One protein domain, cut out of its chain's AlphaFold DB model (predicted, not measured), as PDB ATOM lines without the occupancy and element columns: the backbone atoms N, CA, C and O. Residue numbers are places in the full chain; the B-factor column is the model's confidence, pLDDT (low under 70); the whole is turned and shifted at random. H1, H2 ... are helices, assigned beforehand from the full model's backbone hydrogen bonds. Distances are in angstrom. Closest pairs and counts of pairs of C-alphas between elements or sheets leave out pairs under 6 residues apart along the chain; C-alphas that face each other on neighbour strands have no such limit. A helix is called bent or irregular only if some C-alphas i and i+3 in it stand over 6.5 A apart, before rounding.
ATOM      1  N   LEU A 152     229.215 157.163 233.228       89.81
ATOM      2  CA  LEU A 152     230.303 156.860 232.300       89.81
ATOM      3  C   LEU A 152     230.025 157.308 230.861       89.81
ATOM      4  O   LEU A 152     230.934 157.351 230.041       89.81
ATOM      5  N   ASN A 153     228.768 157.627 230.543       88.75
ATOM      6  CA  ASN A 153     228.295 157.851 229.180       88.75
ATOM      7  C   ASN A 153     228.601 156.652 228.252       88.75
ATOM      8  O   ASN A 153     229.036 156.824 227.111       88.75
ATOM      9  N   ILE A 154     228.387 155.437 228.772       91.88
ATOM     10  CA  ILE A 154     228.576 154.163 228.066       91.88
ATOM     11  C   ILE A 154     227.275 153.369 228.129       91.88
ATOM     12  O   ILE A 154     226.819 153.027 229.216       91.88
ATOM     13  N   ASP A 155     226.732 153.007 226.969       91.19
ATOM     14  CA  ASP A 155     225.584 152.111 226.841       91.19
ATOM     15  C   ASP A 155     225.945 150.950 225.903       91.19
ATOM     16  O   ASP A 155     226.364 151.167 224.766       91.19
ATOM     17  N   PHE A 156     225.805 149.713 226.386       90.88
ATOM     18  CA  PHE A 156     226.119 148.505 225.620       90.88
ATOM     19  C   PHE A 156     225.055 148.185 224.569       90.88
ATOM     20  O   PHE A 156     225.366 147.498 223.598       90.88
ATOM     21  N   ASP A 157     223.836 148.708 224.703       89.06
ATOM     22  CA  ASP A 157     222.815 148.599 223.657       89.06
ATOM     23  C   ASP A 157     223.000 149.640 222.546       89.06
ATOM     24  O   ASP A 157     222.378 149.542 221.489       89.06
ATOM     25  N   SER A 158     223.859 150.637 222.766       89.06
ATOM     26  CA  SER A 158     224.157 151.690 221.800       89.06
ATOM     27  C   SER A 158     225.378 151.346 220.952       89.06
ATOM     28  O   SER A 158     226.387 150.845 221.446       89.06
ATOM     29  N   GLU A 159     225.334 151.684 219.667       85.31
ATOM     30  CA  GLU A 159     226.481 151.590 218.751       85.31
ATOM     31  C   GLU A 159     227.370 152.850 218.786       85.31
ATOM     32  O   GLU A 159     228.313 152.979 218.009       85.31
ATOM     33  N   GLU A 160     227.107 153.804 219.686       84.62
ATOM     34  CA  GLU A 160     227.805 155.096 219.709       84.62
ATOM     35  C   GLU A 160     229.326 154.954 219.875       84.62
ATOM     36  O   GLU A 160     230.082 155.680 219.228       84.62
ATOM     37  N   ALA A 161     229.794 154.018 220.707       83.12
ATOM     38  CA  ALA A 161     231.225 153.778 220.899       83.12
ATOM     39  C   ALA A 161     231.893 153.199 219.640       83.12
ATOM     40  O   ALA A 161     232.942 153.687 219.218       83.12
ATOM     41  N   GLU A 162     231.249 152.223 218.995       84.94
ATOM     42  CA  GLU A 162     231.694 151.648 217.720       84.94
ATOM     43  C   GLU A 162     231.775 152.727 216.641       84.94
ATOM     44  O   GLU A 162     232.785 152.857 215.947       84.94
ATOM     45  N   PHE A 163     230.738 153.558 216.551       82.38
ATOM     46  CA  PHE A 163     230.664 154.660 215.604       82.38
ATOM     47  C   PHE A 163     231.727 155.731 215.873       82.38
ATOM     48  O   PHE A 163     232.383 156.194 214.939       82.38
ATOM     49  N   LYS A 164     231.959 156.108 217.137       81.31
ATOM     50  CA  LYS A 164     233.039 157.035 217.525       81.31
ATOM     51  C   LYS A 164     234.410 156.483 217.147       81.31
ATOM     52  O   LYS A 164     235.211 157.222 216.569       81.31
ATOM     53  N   HIS A 165     234.664 155.204 217.425       78.56
ATOM     54  CA  HIS A 165     235.900 154.540 217.022       78.56
ATOM     55  C   HIS A 165     236.068 154.595 215.499       78.56
ATOM     56  O   HIS A 165     237.094 155.053 214.992       78.56
ATOM     57  N   PHE A 166     235.018 154.228 214.767       77.50
ATOM     58  CA  PHE A 166     235.001 154.222 213.313       77.50
ATOM     59  C   PHE A 166     235.256 155.609 212.703       77.50
ATOM     60  O   PHE A 166     236.090 155.759 211.807       77.50
ATOM     61  N   GLN A 167     234.613 156.654 213.232       77.00
ATOM     62  CA  GLN A 167     234.893 158.038 212.844       77.00
ATOM     63  C   GLN A 167     236.352 158.424 213.090       77.00
ATOM     64  O   GLN A 167     236.932 159.160 212.287       77.00
ATOM     65  N   GLY A 168     236.932 157.967 214.201       76.50
ATOM     66  CA  GLY A 168     238.338 158.166 214.530       76.50
ATOM     67  C   GLY A 168     239.256 157.604 213.451       76.50
ATOM     68  O   GLY A 168     240.028 158.359 212.859       76.50
ATOM     69  N   VAL A 169     239.087 156.323 213.116       74.38
ATOM     70  CA  VAL A 169     239.858 155.631 212.067       74.38
ATOM     71  C   VAL A 169     239.729 156.340 210.715       74.38
ATOM     72  O   VAL A 169     240.726 156.557 210.024       74.38
ATOM     73  N   CYS A 170     238.519 156.766 210.343       75.75
ATOM     74  CA  CYS A 170     238.289 157.474 209.081       75.75
ATOM     75  C   CYS A 170     239.019 158.818 209.029       75.75
ATOM     76  O   CYS A 170     239.645 159.149 208.020       75.75
ATOM     77  N   LYS A 171     238.967 159.585 210.127       75.81
ATOM     78  CA  LYS A 171     239.675 160.866 210.254       75.81
ATOM     79  C   LYS A 171     241.188 160.686 210.230       75.81
ATOM     80  O   LYS A 171     241.874 161.542 209.689       75.81
ATOM     81  N   GLU A 172     241.711 159.612 210.813       76.81
ATOM     82  CA  GLU A 172     243.153 159.338 210.856       76.81
ATOM     83  C   GLU A 172     243.723 158.942 209.492       76.81
ATOM     84  O   GLU A 172     244.872 159.272 209.202       76.81
ATOM     85  N   ASN A 173     242.919 158.300 208.640       71.56
ATOM     86  CA  ASN A 173     243.375 157.735 207.368       71.56
ATOM     87  C   ASN A 173     242.806 158.445 206.121       71.56
ATOM     88  O   ASN A 173     243.026 157.986 205.003       71.56
ATOM     89  N   ASN A 174     242.099 159.574 206.284       72.56
ATOM     90  CA  ASN A 174     241.444 160.324 205.197       72.56
ATOM     91  C   ASN A 174     240.569 159.440 204.281       72.56
ATOM     92  O   ASN A 174     240.531 159.634 203.064       72.56
ATOM     93  N   PHE A 175     239.880 158.452 204.854       71.31
ATOM     94  CA  PHE A 175     239.049 157.533 204.077       71.31
ATOM     95  C   PHE A 175     237.802 158.219 203.499       71.31
ATOM     96  O   PHE A 175     237.237 159.132 204.101       71.31
ATOM     97  N   ASN A 176     237.371 157.755 202.322       70.94
ATOM     98  CA  ASN A 176     236.091 158.119 201.711       70.94
ATOM     99  C   ASN A 176     234.973 157.137 202.132       70.94
ATOM    100  O   ASN A 176     235.243 156.088 202.718       70.94
ATOM    101  N   GLU A 177     233.716 157.459 201.810       64.75
ATOM    102  CA  GLU A 177     232.540 156.630 202.152       64.75
ATOM    103  C   GLU A 177     232.593 155.201 201.571       64.75
ATOM    104  O   GLU A 177     232.060 154.268 202.163       64.75
ATOM    105  N   GLU A 178     233.300 154.987 200.460       66.31
ATOM    106  CA  GLU A 178     233.430 153.662 199.840       66.31
ATOM    107  C   GLU A 178     234.457 152.767 200.564       66.31
ATOM    108  O   GLU A 178     234.268 151.554 200.688       66.31
ATOM    109  N   ALA A 179     235.543 153.352 201.081       62.88
ATOM    110  CA  ALA A 179     236.492 152.651 201.945       62.88
ATOM    111  C   ALA A 179     235.825 152.246 203.266       62.88
ATOM    112  O   ALA A 179     236.061 151.148 203.761       62.88
ATOM    113  N   ILE A 180     234.928 153.091 203.780       60.75
ATOM    114  CA  ILE A 180     234.130 152.838 204.984       60.75
ATOM    115  C   ILE A 180     233.299 151.558 204.864       60.75
ATOM    116  O   ILE A 180     233.329 150.717 205.763       60.75
ATOM    117  N   GLU A 181     232.600 151.378 203.744       64.56
ATOM    118  CA  GLU A 181     231.747 150.211 203.522       64.56
ATOM    119  C   GLU A 181     232.566 148.914 203.402       64.56
ATOM    120  O   GLU A 181     232.198 147.884 203.970       64.56
ATOM    121  N   LYS A 182     233.717 148.959 202.717       64.75
ATOM    122  CA  LYS A 182     234.636 147.810 202.596       64.75
ATOM    123  C   LYS A 182     235.244 147.421 203.947       64.75
ATOM    124  O   LYS A 182     235.320 146.240 204.278       64.75
ATOM    125  N   ILE A 183     235.591 148.416 204.756       61.22
ATOM    126  CA  ILE A 183     236.168 148.253 206.091       61.22
ATOM    127  C   ILE A 183     235.116 147.657 207.042       61.22
ATOM    128  O   ILE A 183     235.298 146.548 207.542       61.22
ATOM    129  N   TYR A 184     233.979 148.328 207.245       62.41
ATOM    130  CA  TYR A 184     232.986 147.931 208.252       62.41
ATOM    131  C   TYR A 184     232.230 146.637 207.902       62.41
ATOM    132  O   TYR A 184     231.993 145.806 208.784       62.41
ATOM    133  N   ASN A 185     231.883 146.435 206.624       63.50
ATOM    134  CA  ASN A 185     231.039 145.309 206.204       63.50
ATOM    135  C   ASN A 185     231.825 144.112 205.662       63.50
ATOM    136  O   ASN A 185     231.355 142.984 205.794       63.50
ATOM    137  N   LYS A 186     232.993 144.331 205.040       56.59
ATOM    138  CA  LYS A 186     233.760 143.255 204.378       56.59
ATOM    139  C   LYS A 186     235.038 142.867 205.119       56.59
ATOM    140  O   LYS A 186     235.627 141.846 204.785       56.59
ATOM    141  N   GLY A 187     235.456 143.639 206.127       55.66
ATOM    142  CA  GLY A 187     236.704 143.389 206.855       55.66
ATOM    143  C   GLY A 187     237.956 143.559 205.986       55.66
ATOM    144  O   GLY A 187     239.021 143.058 206.337       55.66
ATOM    145  N   GLU A 188     237.838 144.248 204.849       53.34
ATOM    146  CA  GLU A 188     238.928 144.467 203.898       53.34
ATOM    147  C   GLU A 188     239.594 145.825 204.186       53.34
ATOM    148  O   GLU A 188     238.992 146.877 203.971       53.34
ATOM    149  N   GLY A 189     240.837 145.812 204.686       54.94
ATOM    150  CA  GLY A 189     241.650 147.014 204.921       54.94
ATOM    151  C   GLY A 189     242.852 146.771 205.840       54.94
ATOM    152  O   GLY A 189     242.888 145.782 206.574       54.94
ATOM    153  N   GLU A 190     243.833 147.685 205.838       54.09
ATOM    154  CA  GLU A 190     244.861 147.768 206.891       54.09
ATOM    155  C   GLU A 190     244.204 148.264 208.183       54.09
ATOM    156  O   GLU A 190     244.317 149.421 208.579       54.09
ATOM    157  N   PHE A 191     243.428 147.394 208.821       55.62
ATOM    158  CA  PHE A 191     242.854 147.708 210.113       55.62
ATOM    159  C   PHE A 191     243.967 147.804 211.149       55.62
ATOM    160  O   PHE A 191     244.874 146.966 211.184       55.62
ATOM    161  N   GLU A 192     243.846 148.809 212.011       63.03
ATOM    162  CA  GLU A 192     244.592 148.952 213.257       63.03
ATOM    163  C   GLU A 192     244.332 147.729 214.164       63.03
ATOM    164  O   GLU A 192     244.245 146.579 213.736       63.03
ATOM    165  N   TRP A 193     244.232 147.934 215.460       67.19
ATOM    166  CA  TRP A 193     244.266 146.896 216.474       67.19
ATOM    167  C   TRP A 193     243.014 145.975 216.570       67.19
ATOM    168  O   TRP A 193     242.830 145.285 217.560       67.19
ATOM    169  N   ASP A 194     242.189 145.866 215.519       75.06
ATOM    170  CA  ASP A 194     241.006 144.983 215.430       75.06
ATOM    171  C   ASP A 194     239.906 145.273 216.492       75.06
ATOM    172  O   ASP A 194     239.282 144.350 217.018       75.06
ATOM    173  N   ASN A 195     239.615 146.545 216.801       81.12
ATOM    174  CA  ASN A 195     238.604 146.910 217.815       81.12
ATOM    175  C   ASN A 195     237.154 146.579 217.407       81.12
ATOM    176  O   ASN A 195     236.362 146.166 218.248       81.12
ATOM    177  N   ILE A 196     236.788 146.715 216.125       80.44
ATOM    178  CA  ILE A 196     235.425 146.399 215.640       80.44
ATOM    179  C   ILE A 196     235.066 144.918 215.869       80.44
ATOM    180  O   ILE A 196     234.011 144.650 216.448       80.44
ATOM    181  N   PRO A 197     235.922 143.944 215.501       82.12
ATOM    182  CA  PRO A 197     235.711 142.556 215.895       82.12
ATOM    183  C   PRO A 197     235.514 142.341 217.396       82.12
ATOM    184  O   PRO A 197     234.716 141.490 217.780       82.12
ATOM    185  N   LEU A 198     236.204 143.104 218.248       87.88
ATOM    186  CA  LEU A 198     236.073 142.983 219.700       87.88
ATOM    187  C   LEU A 198     234.754 143.547 220.225       87.88
ATOM    188  O   LEU A 198     234.165 142.927 221.107       87.88
ATOM    189  N   PHE A 199     234.256 144.658 219.669       88.25
ATOM    190  CA  PHE A 199     232.916 145.163 219.987       88.25
ATOM    191  C   PHE A 199     231.843 144.113 219.688       88.25
ATOM    192  O   PHE A 199     231.054 143.775 220.573       88.25
ATOM    193  N   LYS A 200     231.872 143.536 218.478       84.81
ATOM    194  CA  LYS A 200     230.953 142.456 218.082       84.81
ATOM    195  C   LYS A 200     231.104 141.244 218.995       84.81
ATOM    196  O   LYS A 200     230.117 140.736 219.515       84.81
ATOM    197  N   PHE A 201     232.339 140.822 219.263       87.44
ATOM    198  CA  PHE A 201     232.612 139.691 220.146       87.44
ATOM    199  C   PHE A 201     232.044 139.902 221.560       87.44
ATOM    200  O   PHE A 201     231.370 139.020 222.095       87.44
ATOM    201  N   LEU A 202     232.249 141.082 222.147       91.44
ATOM    202  CA  LEU A 202     231.720 141.432 223.463       91.44
ATOM    203  C   LEU A 202     230.183 141.407 223.484       91.44
ATOM    204  O   LEU A 202     229.595 140.760 224.353       91.44
ATOM    205  N   LYS A 203     229.542 142.106 222.544       88.38
ATOM    206  CA  LYS A 203     228.090 142.340 222.551       88.38
ATOM    207  C   LYS A 203     227.263 141.155 222.076       88.38
ATOM    208  O   LYS A 203     226.237 140.861 222.676       88.38
ATOM    209  N   GLU A 204     227.684 140.494 221.005       84.38
ATOM    210  CA  GLU A 204     226.897 139.432 220.367       84.38
ATOM    211  C   GLU A 204     227.143 138.064 221.007       84.38
ATOM    212  O   GLU A 204     226.299 137.173 220.911       84.38
ATOM    213  N   TYR A 205     228.285 137.893 221.680       84.69
ATOM    214  CA  TYR A 205     228.700 136.596 222.202       84.69
ATOM    215  C   TYR A 205     228.928 136.634 223.717       84.69
ATOM    216  O   TYR A 205     228.226 135.940 224.456       84.69
ATOM    217  N   VAL A 206     229.890 137.425 224.206       89.19
ATOM    218  CA  VAL A 206     230.343 137.334 225.609       89.19
ATOM    219  C   VAL A 206     229.259 137.765 226.605       89.19
ATOM    220  O   VAL A 206     228.960 137.014 227.535       89.19
ATOM    221  N   LEU A 207     228.659 138.948 226.426       89.38
ATOM    222  CA  LEU A 207     227.616 139.455 227.328       89.38
ATOM    223  C   LEU A 207     226.338 138.589 227.305       89.38
ATOM    224  O   LEU A 207     225.804 138.316 228.383       89.38
ATOM    225  N   PRO A 208     225.855 138.102 226.143       86.12
ATOM    226  CA  PRO A 208     224.746 137.155 226.086       86.12
ATOM    227  C   PRO A 208     224.975 135.853 226.842       86.12
ATOM    228  O   PRO A 208     224.099 135.421 227.586       86.12
ATOM    229  N   ASP A 209     226.140 135.222 226.692       83.00
ATOM    230  CA  ASP A 209     226.395 133.930 227.342       83.00
ATOM    231  C   ASP A 209     226.595 134.071 228.862       83.00
ATOM    232  O   ASP A 209     226.236 133.163 229.611       83.00
ATOM    233  N   LEU A 210     227.075 135.230 229.334       84.25
ATOM    234  CA  LEU A 210     227.127 135.574 230.763       84.25
ATOM    235  C   LEU A 210     225.743 135.652 231.415       84.25
ATOM    236  O   LEU A 210     225.588 135.251 232.567       84.25
ATOM    237  N   GLY A 211     224.755 136.160 230.677       75.00
ATOM    238  CA  GLY A 211     223.379 136.325 231.141       75.00
ATOM    239  C   GLY A 211     222.540 135.051 231.151       75.00
ATOM    240  O   GLY A 211     221.428 135.050 231.679       75.00
ATOM    241  N   LYS A 212     223.040 133.950 230.576       75.12
ATOM    242  CA  LYS A 212     222.294 132.691 230.521       75.12
ATOM    243  C   LYS A 212     222.172 132.069 231.913       75.12
ATOM    244  O   LYS A 212     223.155 131.720 232.576       75.12
ATOM    245  N   VAL A 213     220.928 131.858 232.333       64.25
ATOM    246  CA  VAL A 213     220.605 130.993 233.468       64.25
ATOM    247  C   VAL A 213     220.862 129.552 233.030       64.25
ATOM    248  O   VAL A 213     220.399 129.145 231.965       64.25
ATOM    249  N   ASP A 214     221.600 128.776 233.830       58.88
ATOM    250  CA  ASP A 214     221.831 127.356 233.553       58.88
ATOM    251  C   ASP A 214     220.518 126.591 233.769       58.88
ATOM    252  O   ASP A 214     220.272 125.988 234.814       58.88
ATOM    253  N   LEU A 215     219.626 126.644 232.783       47.12
ATOM    254  CA  LEU A 215     218.449 125.795 232.718       47.12
ATOM    255  C   LEU A 215     218.946 124.390 232.388       47.12
ATOM    256  O   LEU A 215     219.029 123.997 231.228       47.12
ATOM    257  N   GLY A 216     219.369 123.661 233.423       41.59
ATOM    258  CA  GLY A 216     219.963 122.339 233.286       41.59
ATOM    259  C   GLY A 216     219.151 121.455 232.344       41.59
ATOM    260  O   GLY A 216     218.024 121.095 232.671       41.59
ATOM    261  N   LEU A 226     228.499 129.706 223.451       61.59
ATOM    262  CA  LEU A 226     229.760 130.016 222.772       61.59
ATOM    263  C   LEU A 226     230.594 128.737 222.630       61.59
ATOM    264  O   LEU A 226     231.042 128.161 223.622       61.59
ATOM    265  N   SER A 227     230.807 128.301 221.391       60.03
ATOM    266  CA  SER A 227     231.742 127.233 221.068       60.03
ATOM    267  C   SER A 227     233.038 127.854 220.574       60.03
ATOM    268  O   SER A 227     233.039 128.628 219.622       60.03
ATOM    269  N   PHE A 228     234.136 127.493 221.224       65.44
ATOM    270  CA  PHE A 228     235.487 127.923 220.891       65.44
ATOM    271  C   PHE A 228     236.192 126.807 220.120       65.44
ATOM    272  O   PHE A 228     237.075 126.136 220.662       65.44
ATOM    273  N   ASP A 229     235.759 126.547 218.888       62.16
ATOM    274  CA  ASP A 229     236.430 125.584 218.019       62.16
ATOM    275  C   ASP A 229     237.823 126.107 217.617       62.16
ATOM    276  O   ASP A 229     238.031 127.295 217.363       62.16
ATOM    277  N   GLU A 230     238.831 125.230 217.626       58.34
ATOM    278  CA  GLU A 230     240.220 125.667 217.429       58.34
ATOM    279  C   GLU A 230     240.493 126.206 216.022       58.34
ATOM    280  O   GLU A 230     241.327 127.100 215.869       58.34
ATOM    281  N   GLU A 231     239.790 125.694 215.011       55.97
ATOM    282  CA  GLU A 231     239.905 126.162 213.629       55.97
ATOM    283  C   GLU A 231     239.303 127.563 213.460       55.97
ATOM    284  O   GLU A 231     239.973 128.440 212.909       55.97
ATOM    285  N   GLY A 232     238.115 127.821 214.024       58.19
ATOM    286  CA  GLY A 232     237.494 129.149 214.043       58.19
ATOM    287  C   GLY A 232     238.340 130.207 214.762       58.19
ATOM    288  O   GLY A 232     238.475 131.329 214.278       58.19
ATOM    289  N   ILE A 233     238.999 129.846 215.869       60.03
ATOM    290  CA  ILE A 233     239.896 130.762 216.600       60.03
ATOM    291  C   ILE A 233     241.176 131.056 215.812       60.03
ATOM    292  O   ILE A 233     241.638 132.195 215.806       60.03
ATOM    293  N   ARG A 234     241.768 130.050 215.156       57.81
ATOM    294  CA  ARG A 234     242.985 130.240 214.345       57.81
ATOM    295  C   ARG A 234     242.717 131.042 213.072       57.81
ATOM    296  O   ARG A 234     243.618 131.743 212.619       57.81
ATOM    297  N   GLY A 235     241.512 130.936 212.511       59.03
ATOM    298  CA  GLY A 235     241.075 131.705 211.342       59.03
ATOM    299  C   GLY A 235     240.501 133.090 211.664       59.03
ATOM    300  O   GLY A 235     240.327 133.894 210.751       59.03
ATOM    301  N   GLY A 236     240.194 133.373 212.934       65.94
ATOM    302  CA  GLY A 236     239.589 134.628 213.375       65.94
ATOM    303  C   GLY A 236     240.581 135.792 213.552       65.94
ATOM    304  O   GLY A 236     241.797 135.613 213.455       65.94
ATOM    305  N   PRO A 237     240.078 137.009 213.845       76.31
ATOM    306  CA  PRO A 237     240.911 138.175 214.142       76.31
ATOM    307  C   PRO A 237     241.895 137.902 215.285       76.31
ATOM    308  O   PRO A 237     241.533 137.321 216.313       76.31
ATOM    309  N   LYS A 238     243.151 138.344 215.128       76.19
ATOM    310  CA  LYS A 238     244.234 138.023 216.076       76.19
ATOM    311  C   LYS A 238     243.947 138.545 217.485       76.19
ATOM    312  O   LYS A 238     244.303 137.879 218.455       76.19
ATOM    313  N   SER A 239     243.298 139.704 217.596       78.94
ATOM    314  CA  SER A 239     242.901 140.286 218.881       78.94
ATOM    315  C   SER A 239     241.916 139.384 219.635       78.94
ATOM    316  O   SER A 239     242.148 139.048 220.794       78.94
ATOM    317  N   VAL A 240     240.869 138.902 218.959       82.81
ATOM    318  CA  VAL A 240     239.869 137.980 219.521       82.81
ATOM    319  C   VAL A 240     240.546 136.689 219.985       82.81
ATOM    320  O   VAL A 240     240.354 136.258 221.124       82.81
ATOM    321  N   ALA A 241     241.403 136.107 219.143       80.25
ATOM    322  CA  ALA A 241     242.141 134.893 219.484       80.25
ATOM    323  C   ALA A 241     243.037 135.076 220.720       80.25
ATOM    324  O   ALA A 241     243.107 134.186 221.573       80.25
ATOM    325  N   TYR A 242     243.695 136.230 220.850       84.00
ATOM    326  CA  TYR A 242     244.498 136.565 222.023       84.00
ATOM    327  C   TYR A 242     243.662 136.564 223.310       84.00
ATOM    328  O   TYR A 242     244.027 135.864 224.256       84.00
ATOM    329  N   PHE A 243     242.517 137.256 223.342       86.81
ATOM    330  CA  PHE A 243     241.666 137.309 224.538       86.81
ATOM    331  C   PHE A 243     241.078 135.956 224.919       86.81
ATOM    332  O   PHE A 243     241.053 135.596 226.100       86.81
ATOM    333  N   ILE A 244     240.663 135.172 223.925       84.62
ATOM    334  CA  ILE A 244     240.196 133.805 224.154       84.62
ATOM    335  C   ILE A 244     241.308 132.995 224.819       84.62
ATOM    336  O   ILE A 244     241.101 132.436 225.891       84.62
ATOM    337  N   ASN A 245     242.515 132.984 224.252       81.56
ATOM    338  CA  ASN A 245     243.625 132.210 224.813       81.56
ATOM    339  C   ASN A 245     244.081 132.733 226.190       81.56
ATOM    340  O   ASN A 245     244.528 131.947 227.027       81.56
ATOM    341  N   LYS A 246     243.942 134.039 226.449       85.00
ATOM    342  CA  LYS A 246     244.275 134.673 227.733       85.00
ATOM    343  C   LYS A 246     243.368 134.182 228.865       85.00
ATOM    344  O   LYS A 246     243.866 133.789 229.923       85.00
ATOM    345  N   HIS A 247     242.052 134.182 228.651       86.19
ATOM    346  CA  HIS A 247     241.077 133.873 229.707       86.19
ATOM    347  C   HIS A 247     240.594 132.420 229.698       86.19
ATOM    348  O   HIS A 247     240.167 131.911 230.737       86.19
ATOM    349  N   ILE A 248     240.698 131.723 228.565       82.88
ATOM    350  CA  ILE A 248     240.137 130.386 228.346       82.88
ATOM    351  C   ILE A 248     241.276 129.397 228.102       82.88
ATOM    352  O   ILE A 248     241.616 129.036 226.976       82.88
ATOM    353  N   LYS A 249     241.868 128.931 229.205       80.06
ATOM    354  CA  LYS A 249     242.985 127.973 229.168       80.06
ATOM    355  C   LYS A 249     242.532 126.541 228.885       80.06
ATOM    356  O   LYS A 249     243.248 125.797 228.227       80.06
ATOM    357  N   ASN A 250     241.356 126.146 229.382       80.69
ATOM    358  CA  ASN A 250     240.790 124.819 229.148       80.69
ATOM    359  C   ASN A 250     239.495 124.935 228.333       80.69
ATOM    360  O   ASN A 250     238.400 125.033 228.888       80.69
ATOM    361  N   LYS A 251     239.641 124.924 227.005       76.81
ATOM    362  CA  LYS A 251     238.529 125.083 226.053       76.81
ATOM    363  C   LYS A 251     237.491 123.959 226.164       76.81
ATOM    364  O   LYS A 251     236.303 124.226 226.049       76.81
ATOM    365  N   ALA A 252     237.923 122.733 226.468       74.81
ATOM    366  CA  ALA A 252     237.023 121.591 226.646       74.81
ATOM    367  C   ALA A 252     236.150 121.711 227.908       74.81
ATOM    368  O   ALA A 252     235.023 121.225 227.935       74.81
ATOM    369  N   ARG A 253     236.647 122.379 228.957       80.12
ATOM    370  CA  ARG A 253     235.894 122.583 230.204       80.12
ATOM    371  C   ARG A 253     234.767 123.606 230.051       80.12
ATOM    372  O   ARG A 253     233.780 123.505 230.772       80.12
ATOM    373  N   ILE A 254     234.871 124.547 229.107       76.56
ATOM    374  CA  ILE A 254     233.861 125.601 228.918       76.56
ATOM    375  C   ILE A 254     232.466 125.042 228.635       76.56
ATOM    376  O   ILE A 254     231.487 125.587 229.132       76.56
ATOM    377  N   SER A 255     232.359 123.965 227.854       70.81
ATOM    378  CA  SER A 255     231.060 123.419 227.447       70.81
ATOM    379  C   SER A 255     230.360 122.623 228.547       70.81
ATOM    380  O   SER A 255     229.166 122.362 228.434       70.81
ATOM    381  N   CYS A 256     231.090 122.207 229.585       73.75
ATOM    382  CA  CYS A 256     230.608 121.239 230.573       73.75
ATOM    383  C   CYS A 256     230.561 121.787 232.008       73.75
ATOM    384  O   CYS A 256     229.958 121.153 232.868       73.75
ATOM    385  N   ASP A 257     231.202 122.925 232.281       81.44
ATOM    386  CA  ASP A 257     231.292 123.539 233.608       81.44
ATOM    387  C   ASP A 257     230.834 125.000 233.531       81.44
ATOM    388  O   ASP A 257     231.545 125.877 233.021       81.44
ATOM    389  N   SER A 258     229.614 125.250 234.005       79.81
ATOM    390  CA  SER A 258     228.979 126.561 233.910       79.81
ATOM    391  C   SER A 258     229.646 127.617 234.786       79.81
ATOM    392  O   SER A 258     229.798 128.752 234.336       79.81
ATOM    393  N   ASP A 259     230.103 127.254 235.984       84.12
ATOM    394  CA  ASP A 259     230.783 128.166 236.907       84.12
ATOM    395  C   ASP A 259     232.148 128.581 236.354       84.12
ATOM    396  O   ASP A 259     232.500 129.766 236.351       84.12
ATOM    397  N   TYR A 260     232.907 127.622 235.812       86.19
ATOM    398  CA  TYR A 260     234.163 127.909 235.122       86.19
ATOM    399  C   TYR A 260     233.935 128.830 233.922       86.19
ATOM    400  O   TYR A 260     234.634 129.837 233.778       86.19
ATOM    401  N   ARG A 261     232.934 128.525 233.089       84.94
ATOM    402  CA  ARG A 261     232.570 129.342 231.928       84.94
ATOM    403  C   ARG A 261     232.204 130.767 232.337       84.94
ATOM    404  O   ARG A 261     232.816 131.700 231.824       84.94
ATOM    405  N   LYS A 262     231.286 130.948 233.290       86.44
ATOM    406  CA  LYS A 262     230.873 132.269 233.797       86.44
ATOM    407  C   LYS A 262     232.053 133.045 234.376       86.44
ATOM    408  O   LYS A 262     232.223 134.216 234.056       86.44
ATOM    409  N   SER A 263     232.919 132.393 235.153       89.62
ATOM    410  CA  SER A 263     234.117 133.034 235.711       89.62
ATOM    411  C   SER A 263     235.085 133.518 234.626       89.62
ATOM    412  O   SER A 263     235.591 134.641 234.697       89.62
ATOM    413  N   CYS A 264     235.342 132.690 233.610       89.06
ATOM    414  CA  CYS A 264     236.201 133.048 232.483       89.06
ATOM    415  C   CYS A 264     235.594 134.171 231.637       89.06
ATOM    416  O   CYS A 264     236.299 135.131 231.330       89.06
ATOM    417  N   LEU A 265     234.305 134.076 231.298       90.00
ATOM    418  CA  LEU A 265     233.613 135.085 230.498       90.00
ATOM    419  C   LEU A 265     233.480 136.417 231.236       90.00
ATOM    420  O   LEU A 265     233.568 137.450 230.589       90.00
ATOM    421  N   LEU A 266     233.329 136.415 232.565       93.12
ATOM    422  CA  LEU A 266     233.257 137.647 233.354       93.12
ATOM    423  C   LEU A 266     234.599 138.380 233.336       93.12
ATOM    424  O   LEU A 266     234.649 139.585 233.132       93.12
ATOM    425  N   LYS A 267     235.708 137.654 233.507       93.25
ATOM    426  CA  LYS A 267     237.047 138.253 233.384       93.25
ATOM    427  C   LYS A 267     237.294 138.765 231.967       93.25
ATOM    428  O   LYS A 267     237.814 139.856 231.798       93.25
ATOM    429  N   LEU A 268     236.890 137.981 230.969       93.19
ATOM    430  CA  LEU A 268     236.987 138.354 229.563       93.19
ATOM    431  C   LEU A 268     236.168 139.615 229.246       93.19
ATOM    432  O   LEU A 268     236.676 140.500 228.570       93.19
ATOM    433  N   SER A 269     234.922 139.718 229.714       94.56
ATOM    434  CA  SER A 269     234.076 140.888 229.458       94.56
ATOM    435  C   SER A 269     234.609 142.135 230.143       94.56
ATOM    436  O   SER A 269     234.607 143.190 229.518       94.56
ATOM    437  N   ILE A 270     235.108 142.020 231.377       95.12
ATOM    438  CA  ILE A 270     235.755 143.129 232.083       95.12
ATOM    439  C   ILE A 270     236.957 143.631 231.277       95.12
ATOM    440  O   ILE A 270     236.985 144.810 230.940       95.12
ATOM    441  N   ASP A 271     237.887 142.751 230.889       92.88
ATOM    442  CA  ASP A 271     239.070 143.134 230.102       92.88
ATOM    443  C   ASP A 271     238.678 143.787 228.762       92.88
ATOM    444  O   ASP A 271     239.225 144.825 228.391       92.88
ATOM    445  N   LEU A 272     237.697 143.224 228.044       93.06
ATOM    446  CA  LEU A 272     237.204 143.802 226.790       93.06
ATOM    447  C   LEU A 272     236.570 145.180 227.004       93.06
ATOM    448  O   LEU A 272     236.798 146.081 226.202       93.06
ATOM    449  N   VAL A 273     235.790 145.365 228.071       94.44
ATOM    450  CA  VAL A 273     235.171 146.657 228.387       94.44
ATOM    451  C   VAL A 273     236.228 147.695 228.746       94.44
ATOM    452  O   VAL A 273     236.147 148.827 228.276       94.44
ATOM    453  N   GLU A 274     237.240 147.321 229.525       92.00
ATOM    454  CA  GLU A 274     238.340 148.221 229.870       92.00
ATOM    455  C   GLU A 274     239.082 148.727 228.627       92.00
ATOM    456  O   GLU A 274     239.423 149.904 228.532       92.00
ATOM    457  N   ILE A 275     239.297 147.853 227.651       88.62
ATOM    458  CA  ILE A 275     239.995 148.199 226.411       88.62
ATOM    459  C   ILE A 275     239.119 149.038 225.487       88.62
ATOM    460  O   ILE A 275     239.577 150.024 224.919       88.62
ATOM    461  N   LEU A 276     237.861 148.637 225.312       89.56
ATOM    462  CA  LEU A 276     236.964 149.266 224.348       89.56
ATOM    463  C   LEU A 276     236.401 150.604 224.838       89.56
ATOM    464  O   LEU A 276     236.015 151.425 224.007       89.56
ATOM    465  N   TYR A 277     236.336 150.817 226.158       89.50
ATOM    466  CA  TYR A 277     235.656 151.976 226.742       89.50
ATOM    467  C   TYR A 277     236.445 152.753 227.810       89.50
ATOM    468  O   TYR A 277     236.034 153.863 228.131       89.50
ATOM    469  N   PHE A 278     237.541 152.218 228.365       85.56
ATOM    470  CA  PHE A 278     238.331 152.879 229.425       85.56
ATOM    471  C   PHE A 278     239.789 153.144 229.012       85.56
ATOM    472  O   PHE A 278     240.675 153.196 229.865       85.56
ATOM    473  N   ASP A 279     240.046 153.278 227.707       76.44
ATOM    474  CA  ASP A 279     241.359 153.607 227.133       76.44
ATOM    475  C   ASP A 279     242.511 152.701 227.615       76.44
ATOM    476  O   ASP A 279     243.680 153.099 227.617       76.44
TER     477      ASP A 279
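AT A GLANCE: This is residues 152 to 216 and 226 to 279 of the 559 residues of an uncharacterized protein of Flavobacteriaceae bacterium 14752 (UniProt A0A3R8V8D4). Three helices, H3, H5 and H7, make a core with their centres in a triangle; H1 and H2 form a loosely joined pair at one end of the long axis, close to the core at few points. The short helix H6 is at the other end, by the start of H7, and the short H4 packs on H5 at the corner by their link. The printed part has 119 residues with seven named helices, H1 to H7 in order, and no named strand; its class is all helix. It is only just compact, close to loose, with a radius of gyration of the C-alphas of 15.7 A and spans of 50 by 35 by 23 A.

IN THESE COORDINATES: H1 is residues 160 to 173, 20.0 A long, beginning at C-alpha 160 at (227.805, 155.096, 219.709). H2 is residues 177 to 186, 13.6 A. H3 is residues 195 to 210, 20.7 A, with a kink of 31 degrees near residue 202; it is only just irregular, C-alphas 204 and 207 being 7.0 A apart. H4 is residues 230 to 235, H5 residues 238 to 247, 14.6 A, and H6 residues 251 to 254. H7, the longest, is residues 258 to 277, 27.2 A, ending at C-alpha 277 at (235.656, 151.976, 226.742).

HOW THE PARTS SIT: H5 and H7 are the hubs, touching three helices each. H3 touches H7 at a shallow tilt of 32 degrees, only just short of steep, opposite ways; their closest C-alphas, Leu 210 and Lys 262, are 5.8 A apart. H5 touches H7, by residues 264 to 268 of H7 alone, at a steep tilt of 45 degrees, opposite ways, closest at C-alphas His 247 and Cys 264, 5.7 A. H3 touches H5 with residues 195 to 201 alone, closest at C-alphas Leu 198 and Val 240, 6.3 A. H4 and H5 only just touch, only at the corner, with 3 pairs of C-alphas within 8 A, the closest being Ile 233 and Ala 241, 5.5 A. H6 touches H7 only at the corner, closest at C-alphas Ile 254 and Arg 261, 5.0 A. H1 is close but not clearly touching to H3, the C-alphas of Glu 162 and Ile 196 being 6.8 A apart, and to H2, those of Cys 170 and Ile 180 being 7.5 A apart. H2 and H5 are apart. In H1, H2, H4, H5 and H7 every O i to N i+4 pair is within hydrogen-bond range, in H3 10 of 12; H6 is too short for such a pair.

THE WHOLE: The farthest C-alphas, Asn 174 and Gly 216, are 51.9 A apart. Residues 217 to 225 are not printed, and C-alphas 216 and 226 are 16.3 A apart across this cut, in the link from H3 to H4. Of the links printed whole, H2 to H3 is short and the others are tight. Mean pLDDT of the printed part is 77.1; residues 177 to 193, 213 to 216 and 226 to 236 are under 70.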